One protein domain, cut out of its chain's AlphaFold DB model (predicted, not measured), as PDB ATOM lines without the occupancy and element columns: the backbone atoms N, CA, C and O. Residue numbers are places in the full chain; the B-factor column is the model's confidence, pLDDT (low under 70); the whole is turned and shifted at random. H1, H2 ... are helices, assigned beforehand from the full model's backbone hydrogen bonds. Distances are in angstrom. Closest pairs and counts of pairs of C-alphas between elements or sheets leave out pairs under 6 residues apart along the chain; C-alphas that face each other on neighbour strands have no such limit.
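This is residues 83 to 265 of the 447 residues of the protein "Hypothetical protein" of Symbiodinium necroappetens (UniProt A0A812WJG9). Four long helices, H1, H5, H6 and H7, make a bundle, with H1 between H5 and H6 and with H7 more loosely joined. H3 and H4 make a wide V whose tip, residues 143 to 148, sticks out; H4 crosses H7 and meets H1 with residues 168 to 175 near its far end, while short H2 lies beyond the other end of H1. The printed part has 183 residues with seven named helices, H1 to H7 along the chain, and no named strand: all helix. It is compact, with a radius of gyration of the C-alphas of 18.6 A and spans of 56 by 45 by 27 A.

H1, residues 88 to 111, and H2, residues 114 to 120, meet only through their link. H2 touches H3, residues 126 to 142, with residues 126 to 129 of H3 alone; the closest C-alphas are those of Pro 115 and Val 129, 6.7 A apart. H3 touches H4, residues 147 to 175, about perpendicular at 78 degrees, closest at the C-alphas of Ser 141 and Val 150, 5.8 A. H4 touches H1 with residues 168 to 175 alone, closest at the C-alphas of Ile 172 and Ala 93, 5.4 A, at a steep tilt of 48 degrees. H5, residues 181 to 209, touches H1 at a shallow tilt of 32 degrees, only just short of steep, the same way; the C-alphas of Gly 202 and Met 109 are closest, 4.1 A. H6, residues 212 to 236, forms a hairpin with H5 and touches H1 at a shallow tilt of 10 degrees, opposite ways, closest at the C-alphas of Thr 219 and Gly 106, 4.5 A. H7, residues 245 to 263, forms a hairpin with H6, closest at the C-alphas of Tyr 223 and Ala 256, 6.5 A. H7 touches H4 with residues 251 to 258 alone, closest at the C-alphas of Trp 255 and Met 161, 4.9 A. H5 and H7 are apart. Every O i to N i+4 pair is within hydrogen-bond range in H2, but 19 of 20 in H1, 11 of 13 in H3, 22 of 25 in H4, 21 of 25 in H5, 17 of 21 in H6 and 14 of 15 in H7.

H1 begins at C-alpha 88 (22.385, 62.713, 258.689) and is 33.8 A long. H4, 40.9 A, has a kink of 40 degrees near residue 162; H5 is 41.7 A and H6 38.1 A. H7, 26.8 A, ends at C-alpha 263 (42.422, 31.354, 265.718).

The C-alphas of Gly 85 and Thr 125 are the two farthest apart, 57.5 A. The printed part has no cut and no long link. Its mean pLDDT is 77.6; residues 136 to 161 and 238 to 265 are under 70.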
ATOM      1  N   HIS A  83      23.535  66.450 255.126       83.62
ATOM      2  CA  HIS A  83      24.875  66.345 254.569       83.62
ATOM      3  C   HIS A  83      24.750  65.809 253.139       83.62
ATOM      4  O   HIS A  83      24.146  64.760 252.918       83.62
ATOM      5  N   LEU A  84      25.279  66.543 252.150       86.25
ATOM      6  CA  LEU A  84      25.112  66.214 250.721       86.25
ATOM      7  C   LEU A  84      23.630  66.048 250.308       86.25
ATOM      8  O   LEU A  84      23.278  65.167 249.533       86.25
ATOM      9  N   GLY A  85      22.734  66.866 250.871       86.69
ATOM     10  CA  GLY A  85      21.294  66.832 250.570       86.69
ATOM     11  C   GLY A  85      20.502  65.709 251.254       86.69
ATOM     12  O   GLY A  85      19.268  65.777 251.274       86.69
ATOM     13  N   ILE A  86      21.183  64.740 251.874       87.75
ATOM     14  CA  ILE A  86      20.594  63.600 252.585       87.75
ATOM     15  C   ILE A  86      20.618  63.878 254.100       87.75
ATOM     16  O   ILE A  86      21.636  64.350 254.611       87.75
ATOM     17  N   PRO A  87      19.531  63.607 254.847       87.44
ATOM     18  CA  PRO A  87      19.529  63.753 256.303       87.44
ATOM     19  C   PRO A  87      20.588  62.862 256.969       87.44
ATOM     20  O   PRO A  87      20.727  61.690 256.609       87.44
ATOM     21  N   VAL A  88      21.292  63.392 257.969       87.62
ATOM     22  CA  VAL A  88      22.385  62.713 258.689       87.62
ATOM     23  C   VAL A  88      21.960  61.349 259.246       87.62
ATOM     24  O   VAL A  88      22.731  60.396 259.152       87.62
ATOM     25  N   ARG A  89      20.712  61.193 259.714       86.12
ATOM     26  CA  ARG A  89      20.181  59.886 260.163       86.12
ATOM     27  C   ARG A  89      20.353  58.755 259.141       86.12
ATOM     28  O   ARG A  89      20.703  57.637 259.513       86.12
ATOM     29  N   TRP A  90      20.159  59.047 257.853       87.31
ATOM     30  CA  TRP A  90      20.264  58.057 256.778       87.31
ATOM     31  C   TRP A  90      21.716  57.736 256.439       87.31
ATOM     32  O   TRP A  90      22.030  56.584 256.149       87.31
ATOM     33  N   TRP A  91      22.606  58.727 256.546       88.94
ATOM     34  CA  TRP A  91      24.047  58.506 256.455       88.94
ATOM     35  C   TRP A  91      24.540  57.575 257.559       88.94
ATOM     36  O   TRP A  91      25.280  56.634 257.269       88.94
ATOM     37  N   ILE A  92      24.100  57.797 258.802       88.06
ATOM     38  CA  ILE A  92      24.519  56.974 259.940       88.06
ATOM     39  C   ILE A  92      24.023  55.535 259.773       88.06
ATOM     40  O   ILE A  92      24.832  54.607 259.753       88.06
ATOM     41  N   ALA A  93      22.714  55.348 259.583       88.50
ATOM     42  CA  ALA A  93      22.125  54.017 259.442       88.50
ATOM     43  C   ALA A  93      22.678  53.257 258.221       88.50
ATOM     44  O   ALA A  93      23.054  52.090 258.331       88.50
ATOM     45  N   GLY A  94      22.786  53.929 257.069       89.75
ATOM     46  CA  GLY A  94      23.296  53.328 255.836       89.75
ATOM     47  C   GLY A  94      24.760  52.910 255.940       89.75
ATOM     48  O   GLY A  94      25.107  51.798 255.548       89.75
ATOM     49  N   THR A  95      25.615  53.758 256.519       89.88
ATOM     50  CA  THR A  95      27.045  53.444 256.660       89.88
ATOM     51  C   THR A  95      27.272  52.323 257.672       89.88
ATOM     52  O   THR A  95      28.069  51.426 257.406       89.88
ATOM     53  N   LEU A  96      26.548  52.320 258.800       88.06
ATOM     54  CA  LEU A  96      26.642  51.252 259.799       88.06
ATOM     55  C   LEU A  96      26.239  49.888 259.226       88.06
ATOM     56  O   LEU A  96      26.947  48.905 259.459       88.06
ATOM     57  N   GLU A  97      25.151  49.816 258.453       89.50
ATOM     58  CA  GLU A  97      24.760  48.544 257.834       89.50
ATOM     59  C   GLU A  97      25.672  48.134 256.688       89.50
ATOM     60  O   GLU A  97      26.021  46.959 256.578       89.50
ATOM     61  N   PHE A  98      26.128  49.077 255.867       91.06
ATOM     62  CA  PHE A  98      27.074  48.759 254.803       91.06
ATOM     63  C   PHE A  98      28.394  48.222 255.371       91.06
ATOM     64  O   PHE A  98      28.890  47.182 254.938       91.06
ATOM     65  N   MET A  99      28.913  48.862 256.418       90.06
ATOM     66  CA  MET A  99      30.059  48.373 257.177       90.06
ATOM     67  C   MET A  99      29.787  46.973 257.741       90.06
ATOM     68  O   MET A  99      30.610  46.076 257.573       90.06
ATOM     69  N   SER A 100      28.636  46.747 258.384       87.00
ATOM     70  CA  SER A 100      28.231  45.430 258.901       87.00
ATOM     71  C   SER A 100      28.228  44.358 257.805       87.00
ATOM     72  O   SER A 100      28.787  43.279 258.007       87.00
ATOM     73  N   LEU A 101      27.710  44.682 256.620       90.69
ATOM     74  CA  LEU A 101      27.667  43.801 255.455       90.69
ATOM     75  C   LEU A 101      29.068  43.447 254.943       90.69
ATOM     76  O   LEU A 101      29.378  42.264 254.810       90.69
ATOM     77  N   VAL A 102      29.942  44.436 254.719       91.88
ATOM     78  CA  VAL A 102      31.339  44.202 254.286       91.88
ATOM     79  C   VAL A 102      32.078  43.343 255.307       91.88
ATOM     80  O   VAL A 102      32.806  42.408 254.975       91.88
ATOM     81  N   THR A 103      31.830  43.620 256.581       89.12
ATOM     82  CA  THR A 103      32.395  42.844 257.674       89.12
ATOM     83  C   THR A 103      31.864  41.396 257.676       89.12
ATOM     84  O   THR A 103      32.623  40.451 257.892       89.12
ATOM     85  N   ALA A 104      30.578  41.189 257.391       88.75
ATOM     86  CA  ALA A 104      29.980  39.859 257.297       88.75
ATOM     87  C   ALA A 104      30.555  39.047 256.122       88.75
ATOM     88  O   ALA A 104      30.759  37.843 256.280       88.75
ATOM     89  N   ILE A 105      30.881  39.698 254.994       92.50
ATOM     90  CA  ILE A 105      31.577  39.076 253.850       92.50
ATOM     91  C   ILE A 105      32.930  38.511 254.294       92.50
ATOM     92  O   ILE A 105      33.199  37.324 254.112       92.50
ATOM     93  N   GLY A 106      33.774  39.347 254.908       90.44
ATOM     94  CA  GLY A 106      35.102  38.921 255.361       90.44
ATOM     95  C   GLY A 106      35.030  37.766 256.366       90.44
ATOM     96  O   GLY A 106      35.806  36.812 256.270       90.44
ATOM     97  N   ALA A 107      34.059  37.808 257.284       88.94
ATOM     98  CA  ALA A 107      33.853  36.754 258.272       88.94
ATOM     99  C   ALA A 107      33.408  35.436 257.634       88.94
ATOM    100  O   ALA A 107      33.942  34.377 257.964       88.94
ATOM    101  N   GLY A 108      32.426  35.478 256.734       88.50
ATOM    102  CA  GLY A 108      31.891  34.267 256.115       88.50
ATOM    103  C   GLY A 108      32.921  33.547 255.245       88.50
ATOM    104  O   GLY A 108      32.971  32.317 255.281       88.50
ATOM    105  N   MET A 109      33.811  34.292 254.579       90.69
ATOM    106  CA  MET A 109      34.896  33.733 253.760       90.69
ATOM    107  C   MET A 109      35.923  32.899 254.516       90.69
ATOM    108  O   MET A 109      36.596  32.105 253.878       90.69
ATOM    109  N   THR A 110      36.084  33.065 255.830       88.19
ATOM    110  CA  THR A 110      37.221  32.468 256.563       88.19
ATOM    111  C   THR A 110      36.799  31.665 257.779       88.19
ATOM    112  O   THR A 110      37.344  30.587 258.025       88.19
ATOM    113  N   VAL A 111      35.764  32.113 258.499       85.12
ATOM    114  CA  VAL A 111      35.324  31.479 259.752       85.12
ATOM    115  C   VAL A 111      34.960  30.003 259.562       85.12
ATOM    116  O   VAL A 111      35.145  29.189 260.466       85.12
ATOM    117  N   LYS A 112      34.463  29.638 258.376       86.12
ATOM    118  CA  LYS A 112      34.067  28.264 258.034       86.12
ATOM    119  C   LYS A 112      35.242  27.351 257.681       86.12
ATOM    120  O   LYS A 112      35.149  26.152 257.926       86.12
ATOM    121  N   PHE A 113      36.329  27.901 257.143       88.19
ATOM    122  CA  PHE A 113      37.489  27.132 256.671       88.19
ATOM    123  C   PHE A 113      38.516  26.893 257.748       88.19
ATOM    124  O   PHE A 113      39.307  25.970 257.674       88.19
ATOM    125  N   PHE A 114      38.444  27.667 258.809       84.88
ATOM    126  CA  PHE A 114      39.237  27.498 259.997       84.88
ATOM    127  C   PHE A 114      39.341  26.017 260.476       84.88
ATOM    128  O   PHE A 114      40.460  25.514 260.627       84.88
ATOM    129  N   PRO A 115      38.260  25.260 260.742       83.56
ATOM    130  CA  PRO A 115      38.387  23.841 261.105       83.56
ATOM    131  C   PRO A 115      39.065  22.977 260.035       83.56
ATOM    132  O   PRO A 115      39.756  22.027 260.390       83.56
ATOM    133  N   LEU A 116      38.889  23.317 258.754       86.31
ATOM    134  CA  LEU A 116      39.543  22.629 257.641       86.31
ATOM    135  C   LEU A 116      41.038  22.937 257.594       86.31
ATOM    136  O   LEU A 116      41.809  22.000 257.507       86.31
ATOM    137  N   PHE A 117      41.443  24.192 257.779       86.31
ATOM    138  CA  PHE A 117      42.838  24.624 257.878       86.31
ATOM    139  C   PHE A 117      43.624  23.799 258.908       86.31
ATOM    140  O   PHE A 117      44.647  23.209 258.587       86.31
ATOM    141  N   PHE A 118      43.106  23.640 260.133       84.56
ATOM    142  CA  PHE A 118      43.791  22.811 261.137       84.56
ATOM    143  C   PHE A 118      43.813  21.321 260.791       84.56
ATOM    144  O   PHE A 118      44.731  20.608 261.179       84.56
ATOM    145  N   ARG A 119      42.808  20.830 260.069       84.06
ATOM    146  CA  ARG A 119      42.754  19.423 259.674       84.06
ATOM    147  C   ARG A 119      43.654  19.117 258.477       84.06
ATOM    148  O   ARG A 119      44.236  18.041 258.431       84.06
ATOM    149  N   VAL A 120      43.690  19.999 257.486       86.12
ATOM    150  CA  VAL A 120      44.393  19.792 256.217       86.12
ATOM    151  C   VAL A 120      45.862  20.156 256.378       86.12
ATOM    152  O   VAL A 120      46.701  19.307 256.105       86.12
ATOM    153  N   ASP A 121      46.158  21.341 256.916       83.56
ATOM    154  CA  ASP A 121      47.530  21.866 256.951       83.56
ATOM    155  C   ASP A 121      48.295  21.433 258.204       83.56
ATOM    156  O   ASP A 121      49.505  21.256 258.164       83.56
ATOM    157  N   TYR A 122      47.592  21.243 259.327       84.44
ATOM    158  CA  TYR A 122      48.197  20.807 260.597       84.44
ATOM    159  C   TYR A 122      47.881  19.350 260.942       84.44
ATOM    160  O   TYR A 122      48.287  18.867 261.995       84.44
ATOM    161  N   HIS A 123      47.142  18.645 260.078       85.44
ATOM    162  CA  HIS A 123      46.773  17.238 260.261       85.44
ATOM    163  C   HIS A 123      46.050  16.912 261.580       85.44
ATOM    164  O   HIS A 123      46.060  15.764 262.023       85.44
ATOM    165  N   PHE A 124      45.368  17.886 262.193       83.44
ATOM    166  CA  PHE A 124      44.616  17.637 263.423       83.44
ATOM    167  C   PHE A 124      43.433  16.707 263.161       83.44
ATOM    168  O   PHE A 124      42.655  16.870 262.210       83.44
ATOM    169  N   THR A 125      43.239  15.756 264.067       88.38
ATOM    170  CA  THR A 125      42.051  14.912 264.073       88.38
ATOM    171  C   THR A 125      40.802  15.753 264.376       88.38
ATOM    172  O   THR A 125      40.847  16.743 265.110       88.38
ATOM    173  N   PRO A 126      39.625  15.363 263.860       84.50
ATOM    174  CA  PRO A 126      38.349  15.977 264.217       84.50
ATOM    175  C   PRO A 126      38.105  16.139 265.718       84.50
ATOM    176  O   PRO A 126      37.541  17.145 266.146       84.50
ATOM    177  N   LEU A 127      38.530  15.149 266.507       84.25
ATOM    178  CA  LEU A 127      38.421  15.184 267.956       84.25
ATOM    179  C   LEU A 127      39.305  16.292 268.533       84.25
ATOM    180  O   LEU A 127      38.813  17.097 269.317       84.25
ATOM    181  N   GLU A 128      40.561  16.388 268.096       82.25
ATOM    182  CA  GLU A 128      41.477  17.456 268.510       82.25
ATOM    183  C   GLU A 128      40.961  18.834 268.119       82.25
ATOM    184  O   GLU A 128      41.072  19.747 268.921       82.25
ATOM    185  N   VAL A 129      40.325  19.011 266.958       83.81
ATOM    186  CA  VAL A 129      39.735  20.311 266.583       83.81
ATOM    187  C   VAL A 129      38.537  20.673 267.474       83.81
ATOM    188  O   VAL A 129      38.379  21.838 267.855       83.81
ATOM    189  N   CYS A 130      37.699  19.698 267.843       81.88
ATOM    190  CA  CYS A 130      36.593  19.899 268.788       81.88
ATOM    191  C   CYS A 130      37.107  20.213 270.199       81.88
ATOM    192  O   CYS A 130      36.616  21.145 270.842       81.88
ATOM    193  N   ILE A 131      38.122  19.473 270.655       80.62
ATOM    194  CA  ILE A 131      38.812  19.719 271.921       80.62
ATOM    195  C   ILE A 131      39.469  21.090 271.875       80.62
ATOM    196  O   ILE A 131      39.211  21.871 272.770       80.62
ATOM    197  N   LEU A 132      40.205  21.451 270.827       77.69
ATOM    198  CA  LEU A 132      40.813  22.769 270.641       77.69
ATOM    199  C   LEU A 132      39.758  23.875 270.708       77.69
ATOM    200  O   LEU A 132      39.970  24.880 271.371       77.69
ATOM    201  N   SER A 133      38.592  23.681 270.092       76.44
ATOM    202  CA  SER A 133      37.486  24.650 270.139       76.44
ATOM    203  C   SER A 133      36.881  24.802 271.544       76.44
ATOM    204  O   SER A 133      36.363  25.867 271.879       76.44
ATOM    205  N   CYS A 134      36.965  23.759 272.373       71.75
ATOM    206  CA  CYS A 134      36.532  23.754 273.773       71.75
ATOM    207  C   CYS A 134      37.629  24.257 274.730       71.75
ATOM    208  O   CYS A 134      37.361  25.002 275.667       71.75
ATOM    209  N   VAL A 135      38.880  23.890 274.469       72.44
ATOM    210  CA  VAL A 135      40.061  24.136 275.290       72.44
ATOM    211  C   VAL A 135      40.605  25.530 275.041       72.44
ATOM    212  O   VAL A 135      40.944  26.184 276.004       72.44
ATOM    213  N   TYR A 136      40.606  26.059 273.818       68.00
ATOM    214  CA  TYR A 136      40.998  27.446 273.522       68.00
ATOM    215  C   TYR A 136      40.356  28.484 274.469       68.00
ATOM    216  O   TYR A 136      41.097  29.234 275.111       68.00
ATOM    217  N   PRO A 137      39.018  28.525 274.653       62.91
ATOM    218  CA  PRO A 137      38.416  29.468 275.591       62.91
ATOM    219  C   PRO A 137      38.744  29.146 277.061       62.91
ATOM    220  O   PRO A 137      38.822  30.065 277.875       62.91
ATOM    221  N   LEU A 138      38.984  27.875 277.409       62.22
ATOM    222  CA  LEU A 138      39.356  27.444 278.766       62.22
ATOM    223  C   LEU A 138      40.836  27.715 279.101       62.22
ATOM    224  O   LEU A 138      41.139  28.128 280.213       62.22
ATOM    225  N   CYS A 139      41.752  27.554 278.148       60.94
ATOM    226  CA  CYS A 139      43.186  27.815 278.258       60.94
ATOM    227  C   CYS A 139      43.470  29.308 278.283       60.94
ATOM    228  O   CYS A 139      44.247  29.739 279.128       60.94
ATOM    229  N   ILE A 140      42.787  30.116 277.462       59.59
ATOM    230  CA  ILE A 140      42.793  31.576 277.649       59.59
ATOM    231  C   ILE A 140      42.301  31.918 279.056       59.59
ATOM    232  O   ILE A 140      42.872  32.793 279.699       59.59
ATOM    233  N   SER A 141      41.286  31.201 279.557       54.53
ATOM    234  CA  SER A 141      40.793  31.382 280.922       54.53
ATOM    235  C   SER A 141      41.774  30.923 282.018       54.53
ATOM    236  O   SER A 141      41.627  31.371 283.155       54.53
ATOM    237  N   ALA A 142      42.738  30.047 281.711       55.62
ATOM    238  CA  ALA A 142      43.605  29.374 282.686       55.62
ATOM    239  C   ALA A 142      45.078  29.836 282.667       55.62
ATOM    240  O   ALA A 142      45.715  29.832 283.716       55.62
ATOM    241  N   MET A 143      45.630  30.248 281.518       53.59
ATOM    242  CA  MET A 143      47.058  30.588 281.344       53.59
ATOM    243  C   MET A 143      47.489  31.916 281.972       53.59
ATOM    244  O   MET A 143      48.673  32.238 282.012       53.59
ATOM    245  N   VAL A 144      46.556  32.693 282.501       54.62
ATOM    246  CA  VAL A 144      46.881  33.927 283.209       54.62
ATOM    247  C   VAL A 144      46.657  33.660 284.696       54.62
ATOM    248  O   VAL A 144      45.535  33.418 285.136       54.62
ATOM    249  N   GLY A 145      47.749  33.684 285.468       50.59
ATOM    250  CA  GLY A 145      47.848  33.207 286.861       50.59
ATOM    251  C   GLY A 145      46.954  33.896 287.902       50.59
ATOM    252  O   GLY A 145      47.047  33.605 289.089       50.59
ATOM    253  N   SER A 146      46.062  34.787 287.475       59.72
ATOM    254  CA  SER A 146      45.021  35.409 288.286       59.72
ATOM    255  C   SER A 146      43.671  35.167 287.617       59.72
ATOM    256  O   SER A 146      43.186  35.999 286.855       59.72
ATOM    257  N   LEU A 147      43.026  34.037 287.923       58.72
ATOM    258  CA  LEU A 147      41.687  33.690 287.418       58.72
ATOM    259  C   LEU A 147      40.661  34.829 287.638       58.72
ATOM    260  O   LEU A 147      39.726  35.001 286.856       58.72
ATOM    261  N   VAL A 148      40.898  35.661 288.660       69.81
ATOM    262  CA  VAL A 148      40.131  36.868 289.004       69.81
ATOM    263  C   VAL A 148      40.246  37.986 287.957       69.81
ATOM    264  O   VAL A 148      39.271  38.698 287.758       69.81
ATOM    265  N   LEU A 149      41.381  38.150 287.268       58.59
ATOM    266  CA  LEU A 149      41.549  39.132 286.179       58.59
ATOM    267  C   LEU A 149      41.118  38.579 284.817       58.59
ATOM    268  O   LEU A 149      40.630  39.310 283.958       58.59
ATOM    269  N   VAL A 150      41.270  37.276 284.619       53.28
ATOM    270  CA  VAL A 150      41.048  36.639 283.318       53.28
ATOM    271  C   VAL A 150      39.589  36.475 283.007       53.28
ATOM    272  O   VAL A 150      39.153  36.783 281.903       53.28
ATOM    273  N   LEU A 151      38.827  35.998 283.987       62.91
ATOM    274  CA  LEU A 151      37.404  35.801 283.820       62.91
ATOM    275  C   LEU A 151      36.705  37.107 283.401       62.91
ATOM    276  O   LEU A 151      35.986  37.072 282.400       62.91
ATOM    277  N   PRO A 152      36.941  38.271 284.047       64.56
ATOM    278  CA  PRO A 152      36.374  39.523 283.574       64.56
ATOM    279  C   PRO A 152      36.944  39.968 282.226       64.56
ATOM    280  O   PRO A 152      36.160  40.453 281.423       64.56
ATOM    281  N   LEU A 153      38.231  39.775 281.909       60.53
ATOM    282  CA  LEU A 153      38.789  40.152 280.596       60.53
ATOM    283  C   LEU A 153      38.245  39.297 279.441       60.53
ATOM    284  O   LEU A 153      37.923  39.826 278.379       60.53
ATOM    285  N   TYR A 154      38.096  37.989 279.641       61.41
ATOM    286  CA  TYR A 154      37.504  37.074 278.666       61.41
ATOM    287  C   TYR A 154      36.016  37.364 278.474       61.41
ATOM    288  O   TYR A 154      35.538  37.467 277.341       61.41
ATOM    289  N   LEU A 155      35.286  37.563 279.577       64.25
ATOM    290  CA  LEU A 155      33.895  38.003 279.528       64.25
ATOM    291  C   LEU A 155      33.772  39.361 278.851       64.25
ATOM    292  O   LEU A 155      32.854  39.535 278.064       64.25
ATOM    293  N   LEU A 156      34.692  40.290 279.104       66.50
ATOM    294  CA  LEU A 156      34.714  41.604 278.477       66.50
ATOM    295  C   LEU A 156      34.994  41.482 276.980       66.50
ATOM    296  O   LEU A 156      34.243  42.047 276.198       66.50
ATOM    297  N   ARG A 157      35.975  40.681 276.548       69.12
ATOM    298  CA  ARG A 157      36.222  40.405 275.121       69.12
ATOM    299  C   ARG A 157      34.978  39.817 274.461       69.12
ATOM    300  O   ARG A 157      34.522  40.327 273.441       69.12
ATOM    301  N   GLY A 158      34.426  38.750 275.035       64.31
ATOM    302  CA  GLY A 158      33.237  38.085 274.508       64.31
ATOM    303  C   GLY A 158      32.014  39.002 274.512       64.31
ATOM    304  O   GLY A 158      31.245  38.995 273.552       64.31
ATOM    305  N   ALA A 159      31.844  39.816 275.553       67.75
ATOM    306  CA  ALA A 159      30.777  40.800 275.659       67.75
ATOM    307  C   ALA A 159      30.945  41.894 274.610       67.75
ATOM    308  O   ALA A 159      30.009  42.098 273.856       67.75
ATOM    309  N   LEU A 160      32.116  42.523 274.486       68.50
ATOM    310  CA  LEU A 160      32.390  43.573 273.499       68.50
ATOM    311  C   LEU A 160      32.221  43.055 272.065       68.50
ATOM    312  O   LEU A 160      31.545  43.686 271.253       68.50
ATOM    313  N   MET A 161      32.736  41.857 271.771       66.12
ATOM    314  CA  MET A 161      32.612  41.237 270.450       66.12
ATOM    315  C   MET A 161      31.151  40.910 270.106       66.12
ATOM    316  O   MET A 161      30.711  41.135 268.981       66.12
ATOM    317  N   ASN A 162      30.368  40.429 271.074       72.56
ATOM    318  CA  ASN A 162      28.949  40.140 270.857       72.56
ATOM    319  C   ASN A 162      28.030  41.361 271.033       72.56
ATOM    320  O   ASN A 162      26.875  41.293 270.623       72.56
ATOM    321  N   ALA A 163      28.498  42.450 271.646       74.44
ATOM    322  CA  ALA A 163      27.709  43.654 271.903       74.44
ATOM    323  C   ALA A 163      27.556  44.515 270.649       74.44
ATOM    324  O   ALA A 163      26.544  45.197 270.514       74.44
ATOM    325  N   ARG A 164      28.499  44.429 269.698       79.50
ATOM    326  CA  ARG A 164      28.434  45.169 268.429       79.50
ATOM    327  C   ARG A 164      27.087  45.000 267.722       79.50
ATOM    328  O   ARG A 164      26.490  45.992 267.327       79.50
ATOM    329  N   GLY A 165      26.607  43.763 267.568       80.94
ATOM    330  CA  GLY A 165      25.358  43.479 266.852       80.94
ATOM    331  C   GLY A 165      24.139  44.171 267.479       80.94
ATOM    332  O   GLY A 165      23.477  44.952 266.797       80.94
ATOM    333  N   PRO A 166      23.851  43.935 268.774       79.00
ATOM    334  CA  PRO A 166      22.773  44.613 269.489       79.00
ATOM    335  C   PRO A 166      22.900  46.140 269.515       79.00
ATOM    336  O   PRO A 166      21.889  46.803 269.316       79.00
ATOM    337  N   ILE A 167      24.108  46.687 269.710       80.25
ATOM    338  CA  ILE A 167      24.344  48.143 269.758       80.25
ATOM    339  C   ILE A 167      24.056  48.787 268.400       80.25
ATOM    340  O   ILE A 167      23.309  49.757 268.320       80.25
ATOM    341  N   VAL A 168      24.611  48.239 267.316       82.19
ATOM    342  CA  VAL A 168      24.367  48.769 265.966       82.19
ATOM    343  C   VAL A 168      22.879  48.676 265.632       82.19
ATOM    344  O   VAL A 168      22.298  49.635 265.132       82.19
ATOM    345  N   ARG A 169      22.233  47.558 265.984       83.75
ATOM    346  CA  ARG A 169      20.798  47.378 265.756       83.75
ATOM    347  C   ARG A 169      19.951  48.365 266.560       83.75
ATOM    348  O   ARG A 169      19.001  48.897 265.997       83.75
ATOM    349  N   SER A 170      20.267  48.622 267.831       83.19
ATOM    350  CA  SER A 170      19.525  49.607 268.631       83.19
ATOM    351  C   SER A 170      19.708  51.017 268.074       83.19
ATOM    352  O   SER A 170      18.716  51.694 267.847       83.19
ATOM    353  N   MET A 171      20.944  51.404 267.730       82.56
ATOM    354  CA  MET A 171      21.220  52.699 267.096       82.56
ATOM    355  C   MET A 171      20.417  52.883 265.805       82.56
ATOM    356  O   MET A 171      19.822  53.932 265.595       82.56
ATOM    357  N   ILE A 172      20.356  51.866 264.942       84.62
ATOM    358  CA  ILE A 172      19.564  51.941 263.707       84.62
ATOM    359  C   ILE A 172      18.072  52.068 264.022       84.62
ATOM    360  O   ILE A 172      17.395  52.881 263.403       84.62
ATOM    361  N   MET A 173      17.549  51.304 264.982       82.81
ATOM    362  CA  MET A 173      16.125  51.365 265.338       82.81
ATOM    363  C   MET A 173      15.712  52.707 265.955       82.81
ATOM    364  O   MET A 173      14.551  53.087 265.801       82.81
ATOM    365  N   ASP A 174      16.650  53.432 266.573       82.19
ATOM    366  CA  ASP A 174      16.444  54.802 267.058       82.19
ATOM    367  C   ASP A 174      16.468  55.834 265.913       82.19
ATOM    368  O   ASP A 174      15.762  56.840 265.956       82.19
ATOM    369  N   LEU A 175      17.257  55.589 264.860       82.88
ATOM    370  CA  LEU A 175      17.370  56.479 263.691       82.88
ATOM    371  C   LEU A 175      16.232  56.303 262.675       82.88
ATOM    372  O   LEU A 175      15.973  57.195 261.860       82.88
ATOM    373  N   VAL A 176      15.592  55.136 262.684       83.38
ATOM    374  CA  VAL A 176      14.606  54.708 261.694       83.38
ATOM    375  C   VAL A 176      13.190  54.924 262.216       83.38
ATOM    376  O   VAL A 176      12.811  54.436 263.280       83.38
ATOM    377  N   THR A 177      12.369  55.603 261.416       80.06
ATOM    378  CA  THR A 177      10.951  55.817 261.714       80.06
ATOM    379  C   THR A 177      10.186  54.490 261.758       80.06
ATOM    380  O   THR A 177      10.527  53.527 261.065       80.06
ATOM    381  N   SER A 178       9.155  54.413 262.603       80.38
ATOM    382  CA  SER A 178       8.426  53.167 262.892       80.38
ATOM    383  C   SER A 178       7.837  52.494 261.643       80.38
ATOM    384  O   SER A 178       7.832  51.266 261.560       80.38
ATOM    385  N   ASP A 179       7.450  53.272 260.632       81.38
ATOM    386  CA  ASP A 179       6.950  52.805 259.335       81.38
ATOM    387  C   ASP A 179       8.024  52.117 258.467       81.38
ATOM    388  O   ASP A 179       7.707  51.270 257.628       81.38
ATOM    389  N   LEU A 180       9.309  52.418 258.687       81.75
ATOM    390  CA  LEU A 180      10.423  51.905 257.882       81.75
ATOM    391  C   LEU A 180      11.190  50.761 258.559       81.75
ATOM    392  O   LEU A 180      11.990  50.094 257.894       81.75
ATOM    393  N   ARG A 181      10.925  50.454 259.836       84.25
ATOM    394  CA  ARG A 181      11.637  49.393 260.584       84.25
ATOM    395  C   ARG A 181      11.535  48.011 259.932       84.25
ATOM    396  O   ARG A 181      12.509  47.259 259.933       84.25
ATOM    397  N   GLY A 182      10.394  47.679 259.323       82.81
ATOM    398  CA  GLY A 182      10.227  46.423 258.578       82.81
ATOM    399  C   GLY A 182      11.148  46.327 257.353       82.81
ATOM    400  O   GLY A 182      11.769  45.289 257.107       82.81
ATOM    401  N   ARG A 183      11.313  47.440 256.625       86.12
ATOM    402  CA  ARG A 183      12.213  47.529 255.460       86.12
ATOM    403  C   ARG A 183      13.671  47.410 255.897       86.12
ATOM    404  O   ARG A 183      14.434  46.681 255.272       86.12
ATOM    405  N   TRP A 184      14.035  48.031 257.017       85.69
ATOM    406  CA  TRP A 184      15.378  47.920 257.591       85.69
ATOM    407  C   TRP A 184      15.716  46.524 258.111       85.69
ATOM    408  O   TRP A 184      16.799  46.026 257.823       85.69
ATOM    409  N   ASN A 185      14.788  45.836 258.783       84.31
ATOM    410  CA  ASN A 185      14.991  44.428 259.149       84.31
ATOM    411  C   ASN A 185      15.194  43.531 257.908       84.31
ATOM    412  O   ASN A 185      15.960  42.565 257.950       84.31
ATOM    413  N   SER A 186      14.543  43.864 256.787       84.88
ATOM    414  CA  SER A 186      14.741  43.152 255.518       84.88
ATOM    415  C   SER A 186      16.144  43.396 254.950       84.88
ATOM    416  O   SER A 186      16.814  42.444 254.554       84.88
ATOM    417  N   ILE A 187      16.630  44.643 254.988       85.75
ATOM    418  CA  ILE A 187      18.012  44.991 254.611       85.75
ATOM    419  C   ILE A 187      19.015  44.247 255.499       85.75
ATOM    420  O   ILE A 187      19.962  43.657 254.993       85.75
ATOM    421  N   GLN A 188      18.779  44.184 256.809       82.81
ATOM    422  CA  GLN A 188      19.661  43.475 257.737       82.81
ATOM    423  C   GLN A 188      19.753  41.966 257.438       82.81
ATOM    424  O   GLN A 188      20.807  41.351 257.617       82.81
ATOM    425  N   SER A 189      18.678  41.362 256.922       84.62
ATOM    426  CA  SER A 189      18.684  39.954 256.494       84.62
ATOM    427  C   SER A 189      19.650  39.701 255.328       84.62
ATOM    428  O   SER A 189      20.200  38.601 255.211       84.62
ATOM    429  N   LEU A 190      19.939  40.727 254.518       83.94
ATOM    430  CA  LEU A 190      20.928  40.649 253.444       83.94
ATOM    431  C   LEU A 190      22.337  40.383 253.987       83.94
ATOM    432  O   LEU A 190      23.083  39.628 253.368       83.94
ATOM    433  N   SER A 191      22.694  40.918 255.158       82.19
ATOM    434  CA  SER A 191      23.986  40.642 255.802       82.19
ATOM    435  C   SER A 191      24.128  39.161 256.177       82.19
ATOM    436  O   SER A 191      25.194  38.577 255.990       82.19
ATOM    437  N   GLY A 192      23.046  38.517 256.630       79.50
ATOM    438  CA  GLY A 192      23.030  37.077 256.923       79.50
ATOM    439  C   GLY A 192      23.131  36.201 255.668       79.50
ATOM    440  O   GLY A 192      23.892  35.228 255.643       79.50
ATOM    441  N   PHE A 193      22.419  36.576 254.601       85.88
ATOM    442  CA  PHE A 193      22.561  35.934 253.290       85.88
ATOM    443  C   PHE A 193      23.995  36.065 252.763       85.88
ATOM    444  O   PHE A 193      24.609  35.081 252.354       85.88
ATOM    445  N   THR A 194      24.555  37.269 252.854       89.62
ATOM    446  CA  THR A 194      25.900  37.591 252.378       89.62
ATOM    447  C   THR A 194      26.972  36.825 253.150       89.62
ATOM    448  O   THR A 194      27.899  36.297 252.541       89.62
ATOM    449  N   TRP A 195      26.818  36.666 254.467       88.19
ATOM    450  CA  TRP A 195      27.692  35.801 255.263       88.19
ATOM    451  C   TRP A 195      27.730  34.367 254.715       88.19
ATOM    452  O   TRP A 195      28.802  33.785 254.572       88.19
ATOM    453  N   SER A 196      26.580  33.819 254.316       88.19
ATOM    454  CA  SER A 196      26.511  32.471 253.734       88.19
ATOM    455  C   SER A 196      27.104  32.409 252.322       88.19
ATOM    456  O   SER A 196      27.890  31.512 252.029       88.19
ATOM    457  N   GLY A 197      26.778  33.374 251.453       90.88
ATOM    458  CA  GLY A 197      27.312  33.433 250.086       90.88
ATOM    459  C   GLY A 197      28.827  33.642 250.048       90.88
ATOM    460  O   GLY A 197      29.531  33.021 249.254       90.88
ATOM    461  N   SER A 198      29.350  34.447 250.971       93.00
ATOM    462  CA  SER A 198      30.786  34.685 251.102       93.00
ATOM    463  C   SER A 198      31.558  33.435 251.536       93.00
ATOM    464  O   SER A 198      32.700  33.277 251.131       93.00
ATOM    465  N   ALA A 199      30.943  32.481 252.246       91.75
ATOM    466  CA  ALA A 199      31.586  31.195 252.520       91.75
ATOM    467  C   ALA A 199      31.844  30.393 251.232       91.75
ATOM    468  O   ALA A 199      32.909  29.801 251.094       91.75
ATOM    469  N   ALA A 200      30.920  30.411 250.265       93.12
ATOM    470  CA  ALA A 200      31.142  29.767 248.968       93.12
ATOM    471  C   ALA A 200      32.280  30.447 248.187       93.12
ATOM    472  O   ALA A 200      33.141  29.765 247.636       93.12
ATOM    473  N   LEU A 201      32.322  31.784 248.204       94.31
ATOM    474  CA  LEU A 201      33.413  32.553 247.601       94.31
ATOM    475  C   LEU A 201      34.765  32.259 248.272       94.31
ATOM    476  O   LEU A 201      35.761  32.089 247.581       94.31
ATOM    477  N   GLY A 202      34.791  32.158 249.603       93.31
ATOM    478  CA  GLY A 202      35.988  31.801 250.365       93.31
ATOM    479  C   GLY A 202      36.503  30.409 250.010       93.31
ATOM    480  O   GLY A 202      37.703  30.234 249.839       93.31
ATOM    481  N   GLY A 203      35.599  29.447 249.804       92.56
ATOM    482  CA  GLY A 203      35.960  28.103 249.345       92.56
ATOM    483  C   GLY A 203      36.579  28.130 247.955       92.56
ATOM    484  O   GLY A 203      37.667  27.606 247.764       92.56
ATOM    485  N   TYR A 204      35.946  28.841 247.018       95.19
ATOM    486  CA  TYR A 204      36.489  29.029 245.672       95.19
ATOM    487  C   TYR A 204      37.876  29.696 245.679       95.19
ATOM    488  O   TYR A 204      38.761  29.281 244.938       95.19
ATOM    489  N   LEU A 205      38.083  30.712 246.526       93.44
ATOM    490  CA  LEU A 205      39.375  31.392 246.676       93.44
ATOM    491  C   LEU A 205      40.449  30.478 247.281       93.44
ATOM    492  O   LEU A 205      41.592  30.528 246.831       93.44
ATOM    493  N   ALA A 206      40.094  29.661 248.279       91.88
ATOM    494  CA  ALA A 206      41.002  28.680 248.869       91.88
ATOM    495  C   ALA A 206      41.411  27.620 247.837       91.88
ATOM    496  O   ALA A 206      42.598  27.349 247.682       91.88
ATOM    497  N   ASP A 207      40.445  27.088 247.083       93.62
ATOM    498  CA  ASP A 207      40.696  26.088 246.043       93.62
ATOM    499  C   ASP A 207      41.541  26.665 244.893       93.62
ATOM    500  O   ASP A 207      42.422  25.986 244.372       93.62
ATOM    501  N   TYR A 208      41.308  27.928 244.514       94.50
ATOM    502  CA  TYR A 208      42.082  28.617 243.477       94.50
ATOM    503  C   TYR A 208      43.540  28.860 243.890       94.50
ATOM    504  O   TYR A 208      44.446  28.669 243.083       94.50
ATOM    505  N   ALA A 209      43.770  29.300 245.129       91.06
ATOM    506  CA  ALA A 209      45.115  29.569 245.636       91.06
ATOM    507  C   ALA A 209      45.861  28.296 246.072       91.06
ATOM    508  O   ALA A 209      47.078  28.336 246.231       91.06
ATOM    509  N   GLY A 210      45.144  27.190 246.298       90.12
ATOM    510  CA  GLY A 210      45.687  25.959 246.877       90.12
ATOM    511  C   GLY A 210      46.041  26.071 248.365       90.12
ATOM    512  O   GLY A 210      46.543  25.111 248.938       90.12
ATOM    513  N   ASP A 211      45.781  27.222 248.990       86.94
ATOM    514  CA  ASP A 211      46.115  27.517 250.382       86.94
ATOM    515  C   ASP A 211      45.020  28.385 251.027       86.94
ATOM    516  O   ASP A 211      44.569  29.402 250.483       86.94
ATOM    517  N   TYR A 212      44.607  28.011 252.238       86.12
ATOM    518  CA  TYR A 212      43.660  28.772 253.048       86.12
ATOM    519  C   TYR A 212      44.234  30.114 253.525       86.12
ATOM    520  O   TYR A 212      43.463  31.051 253.756       86.12
ATOM    521  N   ARG A 213      45.561  30.258 253.644       84.88
ATOM    522  CA  ARG A 213      46.203  31.507 254.100       84.88
ATOM    523  C   ARG A 213      45.847  32.698 253.220       84.88
ATOM    524  O   ARG A 213      45.589  33.786 253.742       84.88
ATOM    525  N   PHE A 214      45.743  32.485 251.910       88.25
ATOM    526  CA  PHE A 214      45.331  33.525 250.972       88.25
ATOM    527  C   PHE A 214      43.951  34.097 251.329       88.25
ATOM    528  O   PHE A 214      43.767  35.315 251.371       88.25
ATOM    529  N   THR A 215      42.993  33.238 251.697       88.44
ATOM    530  CA  THR A 215      41.656  33.688 252.120       88.44
ATOM    531  C   THR A 215      41.693  34.516 253.406       88.44
ATOM    532  O   THR A 215      40.948  35.490 253.528       88.44
ATOM    533  N   PHE A 216      42.601  34.206 254.341       87.44
ATOM    534  CA  PHE A 216      42.789  34.993 255.565       87.44
ATOM    535  C   PHE A 216      43.335  36.394 255.274       87.44
ATOM    536  O   PHE A 216      42.838  37.365 255.851       87.44
ATOM    537  N   ILE A 217      44.289  36.520 254.345       88.81
ATOM    538  CA  ILE A 217      44.819  37.821 253.902       88.81
ATOM    539  C   ILE A 217      43.706  38.651 253.250       88.81
ATOM    540  O   ILE A 217      43.504  39.810 253.617       88.81
ATOM    541  N   VAL A 218      42.926  38.054 252.344       91.06
ATOM    542  CA  VAL A 218      41.788  38.732 251.696       91.06
ATOM    543  C   VAL A 218      40.776  39.223 252.736       91.06
ATOM    544  O   VAL A 218      40.327  40.372 252.675       91.06
ATOM    545  N   THR A 219      40.455  38.414 253.745       89.50
ATOM    546  CA  THR A 219      39.579  38.841 254.844       89.50
ATOM    547  C   THR A 219      40.172  39.986 255.660       89.50
ATOM    548  O   THR A 219      39.440  40.922 255.989       89.50
ATOM    549  N   ALA A 220      41.471  39.960 255.963       86.19
ATOM    550  CA  ALA A 220      42.133  41.048 256.681       86.19
ATOM    551  C   ALA A 220      42.064  42.373 255.899       86.19
ATOM    552  O   ALA A 220      41.778  43.425 256.482       86.19
ATOM    553  N   LEU A 221      42.232  42.323 254.572       91.94
ATOM    554  CA  LEU A 221      42.066  43.486 253.696       91.94
ATOM    555  C   LEU A 221      40.621  43.999 253.702       91.94
ATOM    556  O   LEU A 221      40.395  45.204 253.796       91.94
ATOM    557  N   ILE A 222      39.633  43.105 253.676       92.38
ATOM    558  CA  ILE A 222      38.209  43.476 253.708       92.38
ATOM    559  C   ILE A 222      37.808  44.083 255.052       92.38
ATOM    560  O   ILE A 222      37.050  45.052 255.091       92.38
ATOM    561  N   TYR A 223      38.327  43.564 256.164       87.69
ATOM    562  CA  TYR A 223      38.106  44.165 257.480       87.69
ATOM    563  C   TYR A 223      38.755  45.541 257.581       87.69
ATOM    564  O   TYR A 223      38.128  46.474 258.081       87.69
ATOM    565  N   THR A 224      39.966  45.685 257.047       86.25
ATOM    566  CA  THR A 224      40.649  46.976 256.949       86.25
ATOM    567  C   THR A 224      39.838  47.962 256.101       86.25
ATOM    568  O   THR A 224      39.593  49.088 256.525       86.25
ATOM    569  N   ALA A 225      39.310  47.537 254.952       90.69
ATOM    570  CA  ALA A 225      38.431  48.363 254.124       90.69
ATOM    571  C   ALA A 225      37.129  48.748 254.853       90.69
ATOM    572  O   ALA A 225      36.718  49.907 254.816       90.69
ATOM    573  N   SER A 226      36.507  47.807 255.571       89.06
ATOM    574  CA  SER A 226      35.319  48.052 256.401       89.06
ATOM    575  C   SER A 226      35.570  49.106 257.484       89.06
ATOM    576  O   SER A 226      34.726  49.974 257.714       89.06
ATOM    577  N   PHE A 227      36.752  49.094 258.106       85.38
ATOM    578  CA  PHE A 227      37.159  50.136 259.049       85.38
ATOM    579  C   PHE A 227      37.181  51.520 258.396       85.38
ATOM    580  O   PHE A 227      36.600  52.467 258.926       85.38
ATOM    581  N   PHE A 228      37.804  51.630 257.220       88.19
ATOM    582  CA  PHE A 228      37.891  52.896 256.492       88.19
ATOM    583  C   PHE A 228      36.528  53.391 255.997       88.19
ATOM    584  O   PHE A 228      36.288  54.596 256.003       88.19
ATOM    585  N   ILE A 229      35.604  52.489 255.658       89.06
ATOM    586  CA  ILE A 229      34.203  52.828 255.350       89.06
ATOM    587  C   ILE A 229      33.498  53.450 256.563       89.06
ATOM    588  O   ILE A 229      32.655  54.329 256.398       89.06
ATOM    589  N   GLY A 230      33.838  53.015 257.777       83.94
ATOM    590  CA  GLY A 230      33.307  53.591 259.009       83.94
ATOM    591  C   GLY A 230      33.917  54.949 259.376       83.94
ATOM    592  O   GLY A 230      33.340  55.674 260.179       83.94
ATOM    593  N   LEU A 231      35.055  55.330 258.793       85.62
ATOM    594  CA  LEU A 231      35.790  56.540 259.170       85.62
ATOM    595  C   LEU A 231      35.004  57.842 258.907       85.62
ATOM    596  O   LEU A 231      34.982  58.686 259.798       85.62
ATOM    597  N   PRO A 232      34.278  58.027 257.785       85.19
ATOM    598  CA  PRO A 232      33.431  59.203 257.573       85.19
ATOM    599  C   PRO A 232      32.364  59.427 258.652       85.19
ATOM    600  O   PRO A 232      32.021  60.577 258.926       85.19
ATOM    601  N   LEU A 233      31.869  58.365 259.310       82.94
ATOM    602  CA  LEU A 233      30.935  58.512 260.434       82.94
ATOM    603  C   LEU A 233      31.542  59.353 261.557       82.94
ATOM    604  O   LEU A 233      30.804  60.085 262.202       82.94
ATOM    605  N   TYR A 234      32.864  59.306 261.757       76.94
ATOM    606  CA  TYR A 234      33.554  60.126 262.754       76.94
ATOM    607  C   TYR A 234      33.302  61.625 262.556       76.94
ATOM    608  O   TYR A 234      33.078  62.346 263.520       76.94
ATOM    609  N   PHE A 235      33.317  62.088 261.305       80.38
ATOM    610  CA  PHE A 235      33.153  63.507 260.987       80.38
ATOM    611  C   PHE A 235      31.686  63.940 260.928       80.38
ATOM    612  O   PHE A 235      31.383  65.117 261.104       80.38
ATOM    613  N   ILE A 236      30.781  63.000 260.647       81.06
ATOM    614  CA  ILE A 236      29.346  63.271 260.489       81.06
ATOM    615  C   ILE A 236      28.609  63.171 261.831       81.06
ATOM    616  O   ILE A 236      27.599  63.847 262.030       81.06
ATOM    617  N   TYR A 237      29.091  62.328 262.745       76.81
ATOM    618  CA  TYR A 237      28.429  62.082 264.018       76.81
ATOM    619  C   TYR A 237      28.522  63.312 264.941       76.81
ATOM    620  O   TYR A 237      29.606  63.878 265.096       76.81
ATOM    621  N   PRO A 238      27.413  63.748 265.571       68.31
ATOM    622  CA  PRO A 238      27.412  64.929 266.429       68.31
ATOM    623  C   PRO A 238      28.327  64.730 267.651       68.31
ATOM    624  O   PRO A 238      28.106  63.845 268.480       68.31
ATOM    625  N   ALA A 239      29.366  65.566 267.755       60.50
ATOM    626  CA  ALA A 239      30.418  65.475 268.775       60.50
ATOM    627  C   ALA A 239      29.910  65.699 270.212       60.50
ATOM    628  O   ALA A 239      30.508  65.205 271.170       60.50
ATOM    629  N   ASP A 240      28.782  66.394 270.363       60.59
ATOM    630  CA  ASP A 240      28.239  66.825 271.657       60.59
ATOM    631  C   ASP A 240      27.686  65.664 272.504       60.59
ATOM    632  O   ASP A 240      27.476  65.803 273.707       60.59
ATOM    633  N   GLN A 241      27.504  64.490 271.893       58.09
ATOM    634  CA  GLN A 241      26.926  63.297 272.520       58.09
ATOM    635  C   GLN A 241      27.966  62.372 273.173       58.09
ATOM    636  O   GLN A 241      27.596  61.351 273.747       58.09
ATOM    637  N   GLY A 242      29.266  62.691 273.090       52.22
ATOM    638  CA  GLY A 242      30.308  61.927 273.786       52.22
ATOM    639  C   GLY A 242      30.357  60.443 273.410       52.22
ATOM    640  O   GLY A 242      30.777  59.623 274.225       52.22
ATOM    641  N   LEU A 243      29.917  60.079 272.198       54.69
ATOM    642  CA  LEU A 243      30.157  58.742 271.675       54.69
ATOM    643  C   LEU A 243      31.663  58.634 271.454       54.69
ATOM    644  O   LEU A 243      32.183  59.072 270.428       54.69
ATOM    645  N   ASP A 244      32.367  58.126 272.463       60.38
ATOM    646  CA  ASP A 244      33.804  57.926 272.399       60.38
ATOM    647  C   ASP A 244      34.069  57.015 271.206       60.38
ATOM    648  O   ASP A 244      33.851  55.806 271.252       60.38
ATOM    649  N   PHE A 245      34.515  57.598 270.097       55.38
ATOM    650  CA  PHE A 245      34.866  56.862 268.887       55.38
ATOM    651  C   PHE A 245      35.936  55.810 269.192       55.38
ATOM    652  O   PHE A 245      35.961  54.756 268.570       55.38
ATOM    653  N   ALA A 246      36.746  56.047 270.232       53.25
ATOM    654  CA  ALA A 246      37.606  55.050 270.844       53.25
ATOM    655  C   ALA A 246      36.837  53.773 271.209       53.25
ATOM    656  O   ALA A 246      37.318  52.698 270.910       53.25
ATOM    657  N   PHE A 247      35.628  53.845 271.763       59.31
ATOM    658  CA  PHE A 247      34.811  52.677 272.087       59.31
ATOM    659  C   PHE A 247      34.309  51.933 270.843       59.31
ATOM    660  O   PHE A 247      34.396  50.709 270.809       59.31
ATOM    661  N   LEU A 248      33.839  52.627 269.797       61.56
ATOM    662  CA  LEU A 248      33.426  51.972 268.544       61.56
ATOM    663  C   LEU A 248      34.617  51.401 267.767       61.56
ATOM    664  O   LEU A 248      34.540  50.274 267.285       61.56
ATOM    665  N   ALA A 249      35.724  52.138 267.690       59.06
ATOM    666  CA  ALA A 249      36.965  51.696 267.067       59.06
ATOM    667  C   ALA A 249      37.598  50.540 267.848       59.06
ATOM    668  O   ALA A 249      38.043  49.576 267.235       59.06
ATOM    669  N   VAL A 250      37.573  50.570 269.184       59.19
ATOM    670  CA  VAL A 250      38.015  49.465 270.046       59.19
ATOM    671  C   VAL A 250      37.076  48.275 269.906       59.19
ATOM    672  O   VAL A 250      37.561  47.167 269.737       59.19
ATOM    673  N   CYS A 251      35.754  48.456 269.879       57.53
ATOM    674  CA  CYS A 251      34.816  47.357 269.627       57.53
ATOM    675  C   CYS A 251      35.009  46.760 268.229       57.53
ATOM    676  O   CYS A 251      34.949  45.542 268.075       57.53
ATOM    677  N   PHE A 252      35.272  47.589 267.218       63.28
ATOM    678  CA  PHE A 252      35.564  47.137 265.864       63.28
ATOM    679  C   PHE A 252      36.898  46.401 265.789       63.28
ATOM    680  O   PHE A 252      36.932  45.303 265.248       63.28
ATOM    681  N   CYS A 253      37.967  46.949 266.367       58.69
ATOM    682  CA  CYS A 253      39.280  46.313 266.412       58.69
ATOM    683  C   CYS A 253      39.220  45.014 267.218       58.69
ATOM    684  O   CYS A 253      39.665  43.990 266.727       58.69
ATOM    685  N   ILE A 254      38.586  44.995 268.393       57.25
ATOM    686  CA  ILE A 254      38.378  43.777 269.197       57.25
ATOM    687  C   ILE A 254      37.536  42.753 268.438       57.25
ATOM    688  O   ILE A 254      37.774  41.558 268.576       57.25
ATOM    689  N   TRP A 255      36.565  43.178 267.631       62.88
ATOM    690  CA  TRP A 255      35.773  42.271 266.806       62.88
ATOM    691  C   TRP A 255      36.566  41.759 265.590       62.88
ATOM    692  O   TRP A 255      36.523  40.566 265.298       62.88
ATOM    693  N   ALA A 256      37.323  42.616 264.907       56.34
ATOM    694  CA  ALA A 256      38.121  42.267 263.733       56.34
ATOM    695  C   ALA A 256      39.305  41.380 264.136       56.34
ATOM    696  O   ALA A 256      39.419  40.260 263.653       56.34
ATOM    697  N   VAL A 257      40.094  41.809 265.122       52.41
ATOM    698  CA  VAL A 257      41.153  41.022 265.772       52.41
ATOM    699  C   VAL A 257      40.557  39.805 266.477       52.41
ATOM    700  O   VAL A 257      41.140  38.734 266.463       52.41
ATOM    701  N   GLY A 258      39.361  39.895 267.052       53.03
ATOM    702  CA  GLY A 258      38.694  38.758 267.685       53.03
ATOM    703  C   GLY A 258      38.336  37.641 266.707       53.03
ATOM    704  O   GLY A 258      38.427  36.478 267.094       53.03
ATOM    705  N   ASN A 259      37.982  37.987 265.467       51.78
ATOM    706  CA  ASN A 259      37.704  37.040 264.386       51.78
ATOM    707  C   ASN A 259      38.961  36.652 263.580       51.78
ATOM    708  O   ASN A 259      38.998  35.543 263.059       51.78
ATOM    709  N   CYS A 260      39.986  37.511 263.509       42.81
ATOM    710  CA  CYS A 260      41.272  37.225 262.855       42.81
ATOM    711  C   CYS A 260      42.257  36.493 263.790       42.81
ATOM    712  O   CYS A 260      42.677  35.380 263.500       42.81
ATOM    713  N   CYS A 261      42.567  37.057 264.962       39.97
ATOM    714  CA  CYS A 261      43.431  36.452 265.988       39.97
ATOM    715  C   CYS A 261      42.724  35.406 266.852       39.97
ATOM    716  O   CYS A 261      43.401  34.638 267.532       39.97
ATOM    717  N   GLY A 262      41.389  35.303 266.808       41.78
ATOM    718  CA  GLY A 262      40.628  34.243 267.486       41.78
ATOM    719  C   GLY A 262      40.972  32.818 267.055       41.78
ATOM    720  O   GLY A 262      40.356  31.876 267.552       41.78
ATOM    721  N   ARG A 263      41.937  32.657 266.143       46.94
ATOM    722  CA  ARG A 263      42.422  31.354 265.718       46.94
ATOM    723  C   ARG A 263      43.897  31.258 265.323       46.94
ATOM    724  O   ARG A 263      44.280  30.215 264.810       46.94
ATOM    725  N   GLN A 264      44.707  32.293 265.557       36.12
ATOM    726  CA  GLN A 264      46.122  32.298 265.146       36.12
ATOM    727  C   GLN A 264      47.130  32.634 266.254       36.12
ATOM    728  O   GLN A 264      48.309  32.359 266.076       36.12
ATOM    729  N   SER A 265      46.734  33.165 267.416       34.06
ATOM    730  CA  SER A 265      47.723  33.450 268.465       34.06
ATOM    731  C   SER A 265      47.906  32.249 269.393       34.06
ATOM    732  O   SER A 265      47.139  32.099 270.343       34.06
TER     733      SER A 265